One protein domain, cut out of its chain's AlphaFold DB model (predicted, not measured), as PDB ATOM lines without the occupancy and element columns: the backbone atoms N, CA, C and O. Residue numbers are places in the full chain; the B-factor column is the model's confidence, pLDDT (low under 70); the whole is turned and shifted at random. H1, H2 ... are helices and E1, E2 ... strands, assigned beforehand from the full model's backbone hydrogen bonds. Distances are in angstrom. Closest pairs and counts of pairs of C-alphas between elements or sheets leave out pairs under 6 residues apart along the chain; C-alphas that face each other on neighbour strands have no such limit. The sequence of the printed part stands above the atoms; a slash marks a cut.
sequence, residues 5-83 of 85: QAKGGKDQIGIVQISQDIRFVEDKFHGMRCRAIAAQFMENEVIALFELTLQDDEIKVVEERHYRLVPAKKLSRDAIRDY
ATOM      1  N   GLN A   5     -24.661  33.774 -42.492       91.88
ATOM      2  CA  GLN A   5     -25.637  32.808 -42.020       91.88
ATOM      3  C   GLN A   5     -25.073  32.029 -40.836       91.88
ATOM      4  O   GLN A   5     -24.169  31.214 -40.989       91.88
ATOM      5  N   ALA A   6     -25.640  32.233 -39.653       87.38
ATOM      6  CA  ALA A   6     -25.276  31.485 -38.457       87.38
ATOM      7  C   ALA A   6     -26.491  30.712 -37.952       87.38
ATOM      8  O   ALA A   6     -27.542  31.299 -37.696       87.38
ATOM      9  N   LYS A   7     -26.350  29.394 -37.813       83.50
ATOM     10  CA  LYS A   7     -27.400  28.521 -37.279       83.50
ATOM     11  C   LYS A   7     -26.853  27.711 -36.114       83.50
ATOM     12  O   LYS A   7     -25.749  27.182 -36.192       83.50
ATOM     13  N   GLY A   8     -27.611  27.674 -35.018       78.12
ATOM     14  CA  GLY A   8     -27.233  27.012 -33.771       78.12
ATOM     15  C   GLY A   8     -28.057  25.756 -33.494       78.12
ATOM     16  O   GLY A   8     -29.118  25.538 -34.073       78.12
ATOM     17  N   GLY A   9     -27.585  24.927 -32.565       74.75
ATOM     18  CA  GLY A   9     -28.310  23.727 -32.146       74.75
ATOM     19  C   GLY A   9     -28.363  22.661 -33.241       74.75
ATOM     20  O   GLY A   9     -27.325  22.211 -33.713       74.75
ATOM     21  N   LYS A  10     -29.573  22.220 -33.608       71.44
ATOM     22  CA  LYS A  10     -29.794  21.192 -34.647       71.44
ATOM     23  C   LYS A  10     -30.044  21.783 -36.038       71.44
ATOM     24  O   LYS A  10     -30.291  21.032 -36.980       71.44
ATOM     25  N   ASP A  11     -30.002  23.105 -36.161       78.12
ATOM     26  CA  ASP A  11     -30.321  23.785 -37.405       78.12
ATOM     27  C   ASP A  11     -29.170  23.658 -38.404       78.12
ATOM     28  O   ASP A  11     -28.021  23.990 -38.117       78.12
ATOM     29  N   GLN A  12     -29.491  23.199 -39.613       76.50
ATOM     30  CA  GLN A  12     -28.519  23.067 -40.694       76.50
ATOM     31  C   GLN A  12     -28.456  24.334 -41.539       76.50
ATOM     32  O   GLN A  12     -29.478  24.976 -41.819       76.50
ATOM     33  N   ILE A  13     -27.248  24.668 -41.994       80.81
ATOM     34  CA  ILE A  13     -27.004  25.735 -42.964       80.81
ATOM     35  C   ILE A  13     -27.869  25.472 -44.208       80.81
ATOM     36  O   ILE A  13     -27.735  24.453 -44.879       80.81
ATOM     37  N   GLY A  14     -28.789  26.394 -44.502       86.00
ATOM     38  CA  GLY A  14     -29.647  26.318 -45.679       86.00
ATOM     39  C   GLY A  14     -28.915  26.859 -46.900       86.00
ATOM     40  O   GLY A  14     -28.695  28.065 -46.982       86.00
ATOM     41  N   ILE A  15     -28.571  25.981 -47.843       87.00
ATOM     42  CA  ILE A  15     -27.877  26.335 -49.096       87.00
ATOM     43  C   ILE A  15     -28.681  27.370 -49.898       87.00
ATOM     44  O   ILE A  15     -28.123  28.347 -50.379       87.00
ATOM     45  N   VAL A  16     -30.006  27.203 -49.967       90.44
ATOM     46  CA  VAL A  16     -30.905  28.103 -50.712       90.44
ATOM     47  C   VAL A  16     -30.830  29.546 -50.205       90.44
ATOM     48  O   VAL A  16     -30.811  30.472 -51.009       90.44
ATOM     49  N   GLN A  17     -30.759  29.735 -48.886       88.12
ATOM     50  CA  GLN A  17     -30.688  31.061 -48.265       88.12
ATOM     51  C   GLN A  17     -29.380  31.769 -48.647       88.12
ATOM     52  O   GLN A  17     -29.399  32.924 -49.052       88.12
ATOM     53  N   ILE A  18     -28.262  31.038 -48.639       92.06
ATOM     54  CA  ILE A  18     -26.954  31.563 -49.050       92.06
ATOM     55  C   ILE A  18     -26.950  31.943 -50.533       92.06
ATOM     56  O   ILE A  18     -26.480  33.022 -50.882       92.06
ATOM     57  N   SER A  19     -27.493  31.094 -51.413       93.44
ATOM     58  CA  SER A  19     -27.589  31.413 -52.844       93.44
ATOM     59  C   SER A  19     -28.419  32.674 -53.090       93.44
ATOM     60  O   SER A  19     -28.062  33.493 -53.936       93.44
ATOM     61  N   GLN A  20     -29.522  32.839 -52.354       93.38
ATOM     62  CA  GLN A  20     -30.372  34.026 -52.438       93.38
ATOM     63  C   GLN A  20     -29.650  35.277 -51.930       93.38
ATOM     64  O   GLN A  20     -29.689  36.300 -52.612       93.38
ATOM     65  N   ASP A  21     -28.943  35.186 -50.801       93.75
ATOM     66  CA  ASP A  21     -28.157  36.293 -50.257       93.75
ATOM     67  C   ASP A  21     -27.057  36.730 -51.234       93.75
ATOM     68  O   ASP A  21     -26.923  37.923 -51.499       93.75
ATOM     69  N   ILE A  22     -26.310  35.782 -51.820       93.88
ATOM     70  CA  ILE A  22     -25.259  36.071 -52.813       93.88
ATOM     71  C   ILE A  22     -25.843  36.807 -54.021       93.88
ATOM     72  O   ILE A  22     -25.358  37.882 -54.375       93.88
ATOM     73  N   ARG A  23     -26.920  36.275 -54.609       94.06
ATOM     74  CA  ARG A  23     -27.582  36.883 -55.774       94.06
ATOM     75  C   ARG A  23     -28.154  38.260 -55.456       94.06
ATOM     76  O   ARG A  23     -28.078  39.166 -56.280       94.06
ATOM     77  N   PHE A  24     -28.689  38.441 -54.250       94.44
ATOM     78  CA  PHE A  24     -29.140  39.747 -53.790       94.44
ATOM     79  C   PHE A  24     -27.985  40.755 -53.721       94.44
ATOM     80  O   PHE A  24     -28.175  41.917 -54.074       94.44
ATOM     81  N   VAL A  25     -26.782  40.334 -53.304       95.12
ATOM     82  CA  VAL A  25     -25.595  41.208 -53.314       95.12
ATOM     83  C   VAL A  25     -25.267  41.664 -54.727       95.12
ATOM     84  O   VAL A  25     -25.041  42.853 -54.943       95.12
ATOM     85  N   GLU A  26     -25.220  40.712 -55.657       91.69
ATOM     86  CA  GLU A  26     -24.834  40.940 -57.050       91.69
ATOM     87  C   GLU A  26     -25.804  41.891 -57.756       91.69
ATOM     88  O   GLU A  26     -25.358  42.823 -58.423       91.69
ATOM     89  N   ASP A  27     -27.109  41.700 -57.542       95.06
ATOM     90  CA  ASP A  27     -28.170  42.537 -58.111       95.06
ATOM     91  C   ASP A  27     -28.243  43.920 -57.448       95.06
ATOM     92  O   ASP A  27     -28.327  44.956 -58.111       95.06
ATOM     93  N   LYS A  28     -28.191  43.979 -56.112       96.56
ATOM     94  CA  LYS A  28     -28.430  45.238 -55.399       96.56
ATOM     95  C   LYS A  28     -27.200  46.134 -55.332       96.56
ATOM     96  O   LYS A  28     -27.339  47.358 -55.268       96.56
ATOM     97  N   PHE A  29     -26.007  45.544 -55.321       94.75
ATOM     98  CA  PHE A  29     -24.754  46.251 -55.095       94.75
ATOM     99  C   PHE A  29     -23.693  45.911 -56.143       94.75
ATOM    100  O   PHE A  29     -22.619  45.380 -55.837       94.75
ATOM    101  N   HIS A  30     -23.983  46.283 -57.384       92.00
ATOM    102  CA  HIS A  30     -23.085  46.134 -58.523       92.00
ATOM    103  C   HIS A  30     -21.634  46.544 -58.213       92.00
ATOM    104  O   HIS A  30     -21.366  47.624 -57.683       92.00
ATOM    105  N   GLY A  31     -20.684  45.678 -58.569       89.19
ATOM    106  CA  GLY A  31     -19.248  45.920 -58.402       89.19
ATOM    107  C   GLY A  31     -18.709  45.719 -56.980       89.19
ATOM    108  O   GLY A  31     -17.493  45.757 -56.784       89.19
ATOM    109  N   MET A  32     -19.564  45.464 -55.984       94.19
ATOM    110  CA  MET A  32     -19.103  45.105 -54.646       94.19
ATOM    111  C   MET A  32     -18.767  43.612 -54.571       94.19
ATOM    112  O   MET A  32     -19.561  42.759 -54.950       94.19
ATOM    113  N   ARG A  33     -17.611  43.276 -53.987       91.50
ATOM    114  CA  ARG A  33     -17.259  41.876 -53.709       91.50
ATOM    115  C   ARG A  33     -18.197  41.281 -52.656       91.50
ATOM    116  O   ARG A  33     -18.333  41.842 -51.560       91.50
ATOM    117  N   CYS A  34     -18.814  40.150 -52.977       94.62
ATOM    118  CA  CYS A  34     -19.555  39.319 -52.035       94.62
ATOM    119  C   CYS A  34     -18.605  38.292 -51.404       94.62
ATOM    120  O   CYS A  34     -17.874  37.619 -52.125       94.62
ATOM    121  N   ARG A  35     -18.593  38.192 -50.072       95.12
ATOM    122  CA  ARG A  35     -17.895  37.131 -49.328       95.12
ATOM    123  C   ARG A  35     -18.881  36.506 -48.355       95.12
ATOM    124  O   ARG A  35     -19.006  36.980 -47.228       95.12
ATOM    125  N   ALA A  36     -19.655  35.531 -48.820       96.06
ATOM    126  CA  ALA A  36     -20.657  34.890 -47.982       96.06
ATOM    127  C   ALA A  36     -19.979  34.024 -46.922       96.06
ATOM    128  O   ALA A  36     -19.072  33.258 -47.235       96.06
ATOM    129  N   ILE A  37     -20.422  34.155 -45.673       95.62
ATOM    130  CA  ILE A  37     -19.904  33.373 -44.553       95.62
ATOM    131  C   ILE A  37     -21.040  32.562 -43.947       95.62
ATOM    132  O   ILE A  37     -22.091  33.106 -43.610       95.62
ATOM    133  N   ALA A  38     -20.811  31.269 -43.748       94.19
ATOM    134  CA  ALA A  38     -21.685  30.432 -42.942       94.19
ATOM    135  C   ALA A  38     -20.971  29.951 -41.676       94.19
ATOM    136  O   ALA A  38     -19.794  29.601 -41.713       94.19
ATOM    137  N   ALA A  39     -21.691  29.929 -40.557       93.44
ATOM    138  CA  ALA A  39     -21.206  29.442 -39.274       93.44
ATOM    139  C   ALA A  39     -22.042  28.248 -38.807       93.44
ATOM    140  O   ALA A  39     -23.271  28.342 -38.713       93.44
ATOM    141  N   GLN A  40     -21.364  27.147 -38.480       90.12
ATOM    142  CA  GLN A  40     -21.971  25.929 -37.957       90.12
ATOM    143  C   GLN A  40     -21.383  25.573 -36.596       90.12
ATOM    144  O   GLN A  40     -20.168  25.443 -36.447       90.12
ATOM    145  N   PHE A  41     -22.259  25.364 -35.615       89.19
ATOM    146  CA  PHE A  41     -21.864  24.789 -34.335       89.19
ATOM    147  C   PHE A  41     -21.669  23.282 -34.483       89.19
ATOM    148  O   PHE A  41     -22.517  22.577 -35.029       89.19
ATOM    149  N   MET A  42     -20.546  22.805 -33.969       87.44
ATOM    150  CA  MET A  42     -20.171  21.402 -33.908       87.44
ATOM    151  C   MET A  42     -20.048  20.966 -32.445       87.44
ATOM    152  O   MET A  42     -20.170  21.760 -31.508       87.44
ATOM    153  N   GLU A  43     -19.794  19.678 -32.238       88.56
ATOM    154  CA  GLU A  43     -19.479  19.149 -30.915       88.56
ATOM    155  C   GLU A  43     -18.202  19.781 -30.332       88.56
ATOM    156  O   GLU A  43     -17.385  20.375 -31.038       88.56
ATOM    157  N   ASN A  44     -18.005  19.621 -29.020       89.94
ATOM    158  CA  ASN A  44     -16.797  20.064 -28.311       89.94
ATOM    159  C   ASN A  44     -16.511  21.572 -28.419       89.94
ATOM    160  O   ASN A  44     -15.352  21.987 -28.485       89.94
ATOM    161  N   GLU A  45     -17.576  22.379 -28.429       90.69
ATOM    162  CA  GLU A  45     -17.511  23.844 -28.490       90.69
ATOM    163  C   GLU A  45     -16.781  24.364 -29.745       90.69
ATOM    164  O   GLU A  45     -16.224  25.461 -29.737       90.69
ATOM    165  N   VAL A  46     -16.756  23.581 -30.828       92.69
ATOM    166  CA  VAL A  46     -16.156  23.985 -32.102       92.69
ATOM    167  C   VAL A  46     -17.191  24.700 -32.967       92.69
ATOM    168  O   VAL A  46     -18.338  24.276 -33.075       92.69
ATOM    169  N   ILE A  47     -16.775  25.789 -33.604       92.06
ATOM    170  CA  ILE A  47     -17.505  26.479 -34.661       92.06
ATOM    171  C   ILE A  47     -16.712  26.316 -35.952       92.06
ATOM    172  O   ILE A  47     -15.553  26.734 -36.027       92.06
ATOM    173  N   ALA A  48     -17.341  25.744 -36.973       92.94
ATOM    174  CA  ALA A  48     -16.833  25.784 -38.335       92.94
ATOM    175  C   ALA A  48     -17.337  27.056 -39.029       92.94
ATOM    176  O   ALA A  48     -18.537  27.340 -39.028       92.94
ATOM    177  N   LEU A  49     -16.411  27.829 -39.593       94.69
ATOM    178  CA  LEU A  49     -16.681  28.971 -40.456       94.69
ATOM    179  C   LEU A  49     -16.334  28.600 -41.894       94.69
ATOM    180  O   LEU A  49     -15.218  28.159 -42.163       94.69
ATOM    181  N   PHE A  50     -17.279  28.824 -42.798       94.69
ATOM    182  CA  PHE A  50     -17.142  28.561 -44.225       94.69
ATOM    183  C   PHE A  50     -17.241  29.872 -44.994       94.69
ATOM    184  O   PHE A  50     -18.236  30.579 -44.847       94.69
ATOM    185  N   GLU A  51     -16.256  30.178 -45.833       96.19
ATOM    186  CA  GLU A  51     -16.430  31.137 -46.922       96.19
ATOM    187  C   GLU A  51     -17.050  30.409 -48.111       96.19
ATOM    188  O   GLU A  51     -16.563  29.358 -48.536       96.19
ATOM    189  N   LEU A  52     -18.139  30.958 -48.634       95.25
ATOM    190  CA  LEU A  52     -18.952  30.339 -49.667       95.25
ATOM    191  C   LEU A  52     -19.027  31.238 -50.898       95.25
ATOM    192  O   LEU A  52     -19.134  32.462 -50.792       95.25
ATOM    193  N   THR A  53     -19.028  30.610 -52.067       94.31
ATOM    194  CA  THR A  53     -19.250  31.273 -53.352       94.31
ATOM    195  C   THR A  53     -20.319  30.539 -54.147       94.31
ATOM    196  O   THR A  53     -20.527  29.340 -53.954       94.31
ATOM    197  N   LEU A  54     -20.988  31.255 -55.048       93.00
ATOM    198  CA  LEU A  54     -21.848  30.665 -56.064       93.00
ATOM    199  C   LEU A  54     -21.021  30.502 -57.344       93.00
ATOM    200  O   LEU A  54     -20.462  31.477 -57.843       93.00
ATOM    201  N   GLN A  55     -20.907  29.279 -57.849       92.12
ATOM    202  CA  GLN A  55     -20.237  28.972 -59.111       92.12
ATOM    203  C   GLN A  55     -21.095  27.969 -59.879       92.12
ATOM    204  O   GLN A  55     -21.445  26.930 -59.328       92.12
ATOM    205  N   ASP A  56     -21.427  28.280 -61.133       90.94
ATOM    206  CA  ASP A  56     -22.262  27.423 -61.990       90.94
ATOM    207  C   ASP A  56     -23.595  27.032 -61.314       90.94
ATOM    208  O   ASP A  56     -24.034  25.890 -61.371       90.94
ATOM    209  N   ASP A  57     -24.215  27.998 -60.621       87.56
ATOM    210  CA  ASP A  57     -25.425  27.837 -59.795       87.56
ATOM    211  C   ASP A  57     -25.315  26.876 -58.598       87.56
ATOM    212  O   ASP A  57     -26.297  26.629 -57.893       87.56
ATOM    213  N   GLU A  58     -24.106  26.422 -58.278       91.38
ATOM    214  CA  GLU A  58     -23.815  25.604 -57.109       91.38
ATOM    215  C   GLU A  58     -23.064  26.396 -56.037       91.38
ATOM    216  O   GLU A  58     -22.165  27.191 -56.316       91.38
ATOM    217  N   ILE A  59     -23.403  26.147 -54.770       92.31
ATOM    218  CA  ILE A  59     -22.624  26.676 -53.651       92.31
ATOM    219  C   ILE A  59     -21.350  25.851 -53.489       92.31
ATOM    220  O   ILE A  59     -21.396  24.627 -53.355       92.31
ATOM    221  N   LYS A  60     -20.208  26.538 -53.466       94.19
ATOM    222  CA  LYS A  60     -18.882  25.960 -53.239       94.19
ATOM    223  C   LYS A  60     -18.241  26.575 -52.002       94.19
ATOM    224  O   LYS A  60     -18.429  27.756 -51.718       94.19
ATOM    225  N   VAL A  61     -17.463  25.763 -51.292       94.94
ATOM    226  CA  VAL A  61     -16.624  26.212 -50.178       94.94
ATOM    227  C   VAL A  61     -15.318  26.750 -50.748       94.94
ATOM    228  O   VAL A  61     -14.594  26.028 -51.429       94.94
ATOM    229  N   VAL A  62     -15.038  28.021 -50.479       96.38
ATOM    230  CA  VAL A  62     -13.762  28.671 -50.804       96.38
ATOM    231  C   VAL A  62     -12.746  28.381 -49.706       96.38
ATOM    232  O   VAL A  62     -11.605  28.025 -49.984       96.38
ATOM    233  N   GLU A  63     -13.175  28.516 -48.453       96.50
ATOM    234  CA  GLU A  63     -12.340  28.305 -47.280       96.50
ATOM    235  C   GLU A  63     -13.182  27.738 -46.136       96.50
ATOM    236  O   GLU A  63     -14.346  28.099 -45.966       96.50
ATOM    237  N   GLU A  64     -12.575  26.869 -45.336       95.75
ATOM    238  CA  GLU A  64     -13.156  26.322 -44.118       95.75
ATOM    239  C   GLU A  64     -12.149  26.470 -42.978       95.75
ATOM    240  O   GLU A  64     -10.984  26.084 -43.101       95.75
ATOM    241  N   ARG A  65     -12.590  27.035 -41.852       96.00
ATOM    242  CA  ARG A  65     -11.777  27.169 -40.637       96.00
ATOM    243  C   ARG A  65     -12.560  26.738 -39.413       96.00
ATOM    244  O   ARG A  65     -13.722  27.100 -39.251       96.00
ATOM    245  N   HIS A  66     -11.903  26.010 -38.518       95.06
ATOM    246  CA  HIS A  66     -12.505  25.537 -37.273       95.06
ATOM    247  C   HIS A  66     -11.923  26.282 -36.082       95.06
ATOM    248  O   HIS A  66     -10.709  26.322 -35.885       95.06
ATOM    249  N   TYR A  67     -12.805  26.826 -35.254       93.19
ATOM    250  CA  TYR A  67     -12.447  27.565 -34.054       93.19
ATOM    251  C   TYR A  67     -13.076  26.903 -32.845       93.19
ATOM    252  O   TYR A  67     -14.273  26.646 -32.826       93.19
ATOM    253  N   ARG A  68     -12.284  26.649 -31.805       92.38
ATOM    254  CA  ARG A  68     -12.817  26.183 -30.524       92.38
ATOM    255  C   ARG A  68     -13.139  27.384 -29.650       92.38
ATOM    256  O   ARG A  68     -12.257  28.197 -29.375       92.38
ATOM    257  N   LEU A  69     -14.379  27.473 -29.184       90.31
ATOM    258  CA  LEU A  69     -14.749  28.428 -28.155       90.31
ATOM    259  C   LEU A  69     -13.990  28.083 -26.878       90.31
ATOM    260  O   LEU A  69     -13.953  26.939 -26.431       90.31
ATOM    261  N   VAL A  70     -13.359  29.093 -26.293       89.00
ATOM    262  CA  VAL A  70     -12.653  28.961 -25.024       89.00
ATOM    263  C   VAL A  70     -13.215  29.975 -24.036       89.00
ATOM    264  O   VAL A  70     -13.498  31.113 -24.416       89.00
ATOM    265  N   PRO A  71     -13.372  29.608 -22.751       89.25
ATOM    266  CA  PRO A  71     -13.767  30.564 -21.729       89.25
ATOM    267  C   PRO A  71     -12.829  31.770 -21.723       89.25
ATOM    268  O   PRO A  71     -11.612  31.592 -21.692       89.25
ATOM    269  N   ALA A  72     -13.378  32.984 -21.648       86.38
ATOM    270  CA  ALA A  72     -12.587  34.219 -21.683       86.38
ATOM    271  C   ALA A  72     -11.465  34.252 -20.628       86.38
ATOM    272  O   ALA A  72     -10.374  34.745 -20.887       86.38
ATOM    273  N   LYS A  73     -11.689  33.638 -19.456       87.88
ATOM    274  CA  LYS A  73     -10.683  33.493 -18.386       87.88
ATOM    275  C   LYS A  73      -9.439  32.681 -18.776       87.88
ATOM    276  O   LYS A  73      -8.445  32.740 -18.065       87.88
ATOM    277  N   LYS A  74      -9.516  31.878 -19.841       84.88
ATOM    278  CA  LYS A  74      -8.404  31.078 -20.374       84.88
ATOM    279  C   LYS A  74      -7.648  31.796 -21.498       84.88
ATOM    280  O   LYS A  74      -6.651  31.262 -21.972       84.88
ATOM    281  N   LEU A  75      -8.106  32.971 -21.931       84.38
ATOM    282  CA  LEU A  75      -7.401  33.779 -22.918       84.38
ATOM    283  C   LEU A  75      -6.323  34.618 -22.224       84.38
ATOM    284  O   LEU A  75      -6.583  35.273 -21.213       84.38
ATOM    285  N   SER A  76      -5.114  34.619 -22.783       84.50
ATOM    286  CA  SER A  76      -4.071  35.552 -22.358       84.50
ATOM    287  C   SER A  76      -4.456  36.967 -22.788       84.50
ATOM    288  O   SER A  76      -4.770  37.202 -23.954       84.50
ATOM    289  N   ARG A  77      -4.422  37.922 -21.851       84.12
ATOM    290  CA  ARG A  77      -4.695  39.337 -22.153       84.12
ATOM    291  C   ARG A  77      -3.679  39.913 -23.134       84.12
ATOM    292  O   ARG A  77      -4.075  40.667 -24.016       84.12
ATOM    293  N   ASP A  78      -2.415  39.521 -23.003       84.94
ATOM    294  CA  ASP A  78      -1.357  39.939 -23.924       84.94
ATOM    295  C   ASP A  78      -1.594  39.341 -25.313       84.94
ATOM    296  O   ASP A  78      -1.536  40.061 -26.299       84.94
ATOM    297  N   ALA A  79      -2.004  38.068 -25.397       79.88
ATOM    298  CA  ALA A  79      -2.345  37.441 -26.676       79.88
ATOM    299  C   ALA A  79      -3.567  38.083 -27.357       79.88
ATOM    300  O   ALA A  79      -3.594  38.175 -28.578       79.88
ATOM    301  N   ILE A  80      -4.570  38.539 -26.593       82.12
ATOM    302  CA  ILE A  80      -5.707  39.299 -27.143       82.12
ATOM    303  C   ILE A  80      -5.239  40.664 -27.662       82.12
ATOM    304  O   ILE A  80      -5.649  41.081 -28.741       82.12
ATOM    305  N   ARG A  81      -4.410  41.380 -26.891       82.62
ATOM    306  CA  ARG A  81      -3.942  42.728 -27.251       82.62
ATOM    307  C   ARG A  81      -3.019  42.707 -28.467       82.62
ATOM    308  O   ARG A  81      -3.089  43.600 -29.308       82.62
ATOM    309  N   ASP A  82      -2.164  41.699 -28.530       82.38
ATOM    310  CA  ASP A  82      -1.138  41.561 -29.554       82.38
ATOM    311  C   ASP A  82      -1.631  40.699 -30.736       82.38
ATOM    312  O   ASP A  82      -0.849  40.395 -31.634       82.38
ATOM    313  N   TYR A  83      -2.927  40.344 -30.768       75.88
ATOM    314  CA  TYR A  83      -3.567  39.680 -31.903       75.88
ATOM    315  C   TYR A  83      -3.474  40.583 -33.139       75.88
ATOM    316  O   TYR A  83      -4.184  41.583 -33.265       75.88
TER     317      TYR A  83
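AT A GLANCE: This is residues 5 to 83 of the 85 residues of an uncharacterized protein of mine drainage metagenome (UniProt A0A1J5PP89). A twisted sheet of four strands, drawn out by the long hairpin of E3 and E4, has one helix, H1, crossing over one end of it, where E2 begins, E3 ends and E4 begins. Beyond the other end of E4, residues 71 to 83 stick out as a tail that bears the short helix H2. The printed part has 79 residues, with named elements in the order E1, H1, E2, E3, E4, H2; the sheet runs E1, E2, E3, E4 and is mixed, and the class is mixed, helices and strands. The whole is loose, with a radius of gyration of the C-alphas of 15.8 A and spans of 44 by 31 by 18 A.

HOW THE PARTS SIT: Strand E1, residues 5 to 7, is an edge strand, parallel at 10 degrees to E2, residues 36 to 41, with N 39 and O 5 at 2.8 A. Between them in the chain comes helix H1, residues 15 to 28; E1, H1 and E2 form a strand-helix-strand unit, two parallel neighbour strands joined through a helix, with a right-handed crossover. E2, E3, residues 46 to 55, and E4, residues 58 to 68, form a meander, each strand the antiparallel neighbour of the one before. In the hairpin of E2 and E3, at 150 degrees, N 50 and O 38 are 2.8 A apart. In the hairpin of E3 and E4, at 162 degrees, N 49 and O 65 are 2.8 A apart. E4, the other edge strand, bends by 58 degrees at residue 62. H1 is on the sheet in two layers, a helix on one face of a sheet, at a height over the sheet of 9.0 A. It is over E3 and runs across the strands, at 65 degrees to E3 on the local plane. The closest C-alphas of H1 and E3 are those of Ser 19 and Leu 54, 6.6 A apart. H2, residues 77 to 81, is not on the sheet, and it is apart from H1. In H1 and H2 every O i to N i+4 pair is within hydrogen-bond range.

IN THESE COORDINATES: E1 begins at C-alpha 5, (-25.637, 32.808, -42.020). H1 spans 19.9 A, E2 17.0 A, E3 27.8 A and E4 28.8 A from first to last C-alpha. E4 ends at C-alpha 68, (-12.817, 26.183, -30.524), and H2 ends at C-alpha 81, (-3.942, 42.728, -27.251).

THE WHOLE: The two C-alphas farthest apart, those of Asp 56 and Lys 73, are 45.5 A apart. Residues 27 to 32, of which 27 to 28 belong to H1, and residues 71 to 83, of which 77 to 81 belong to H2, stand free. The printed part has no cut, and no link is long. The mean pLDDT of the printed part is 89.8, and no printed residue is under 70.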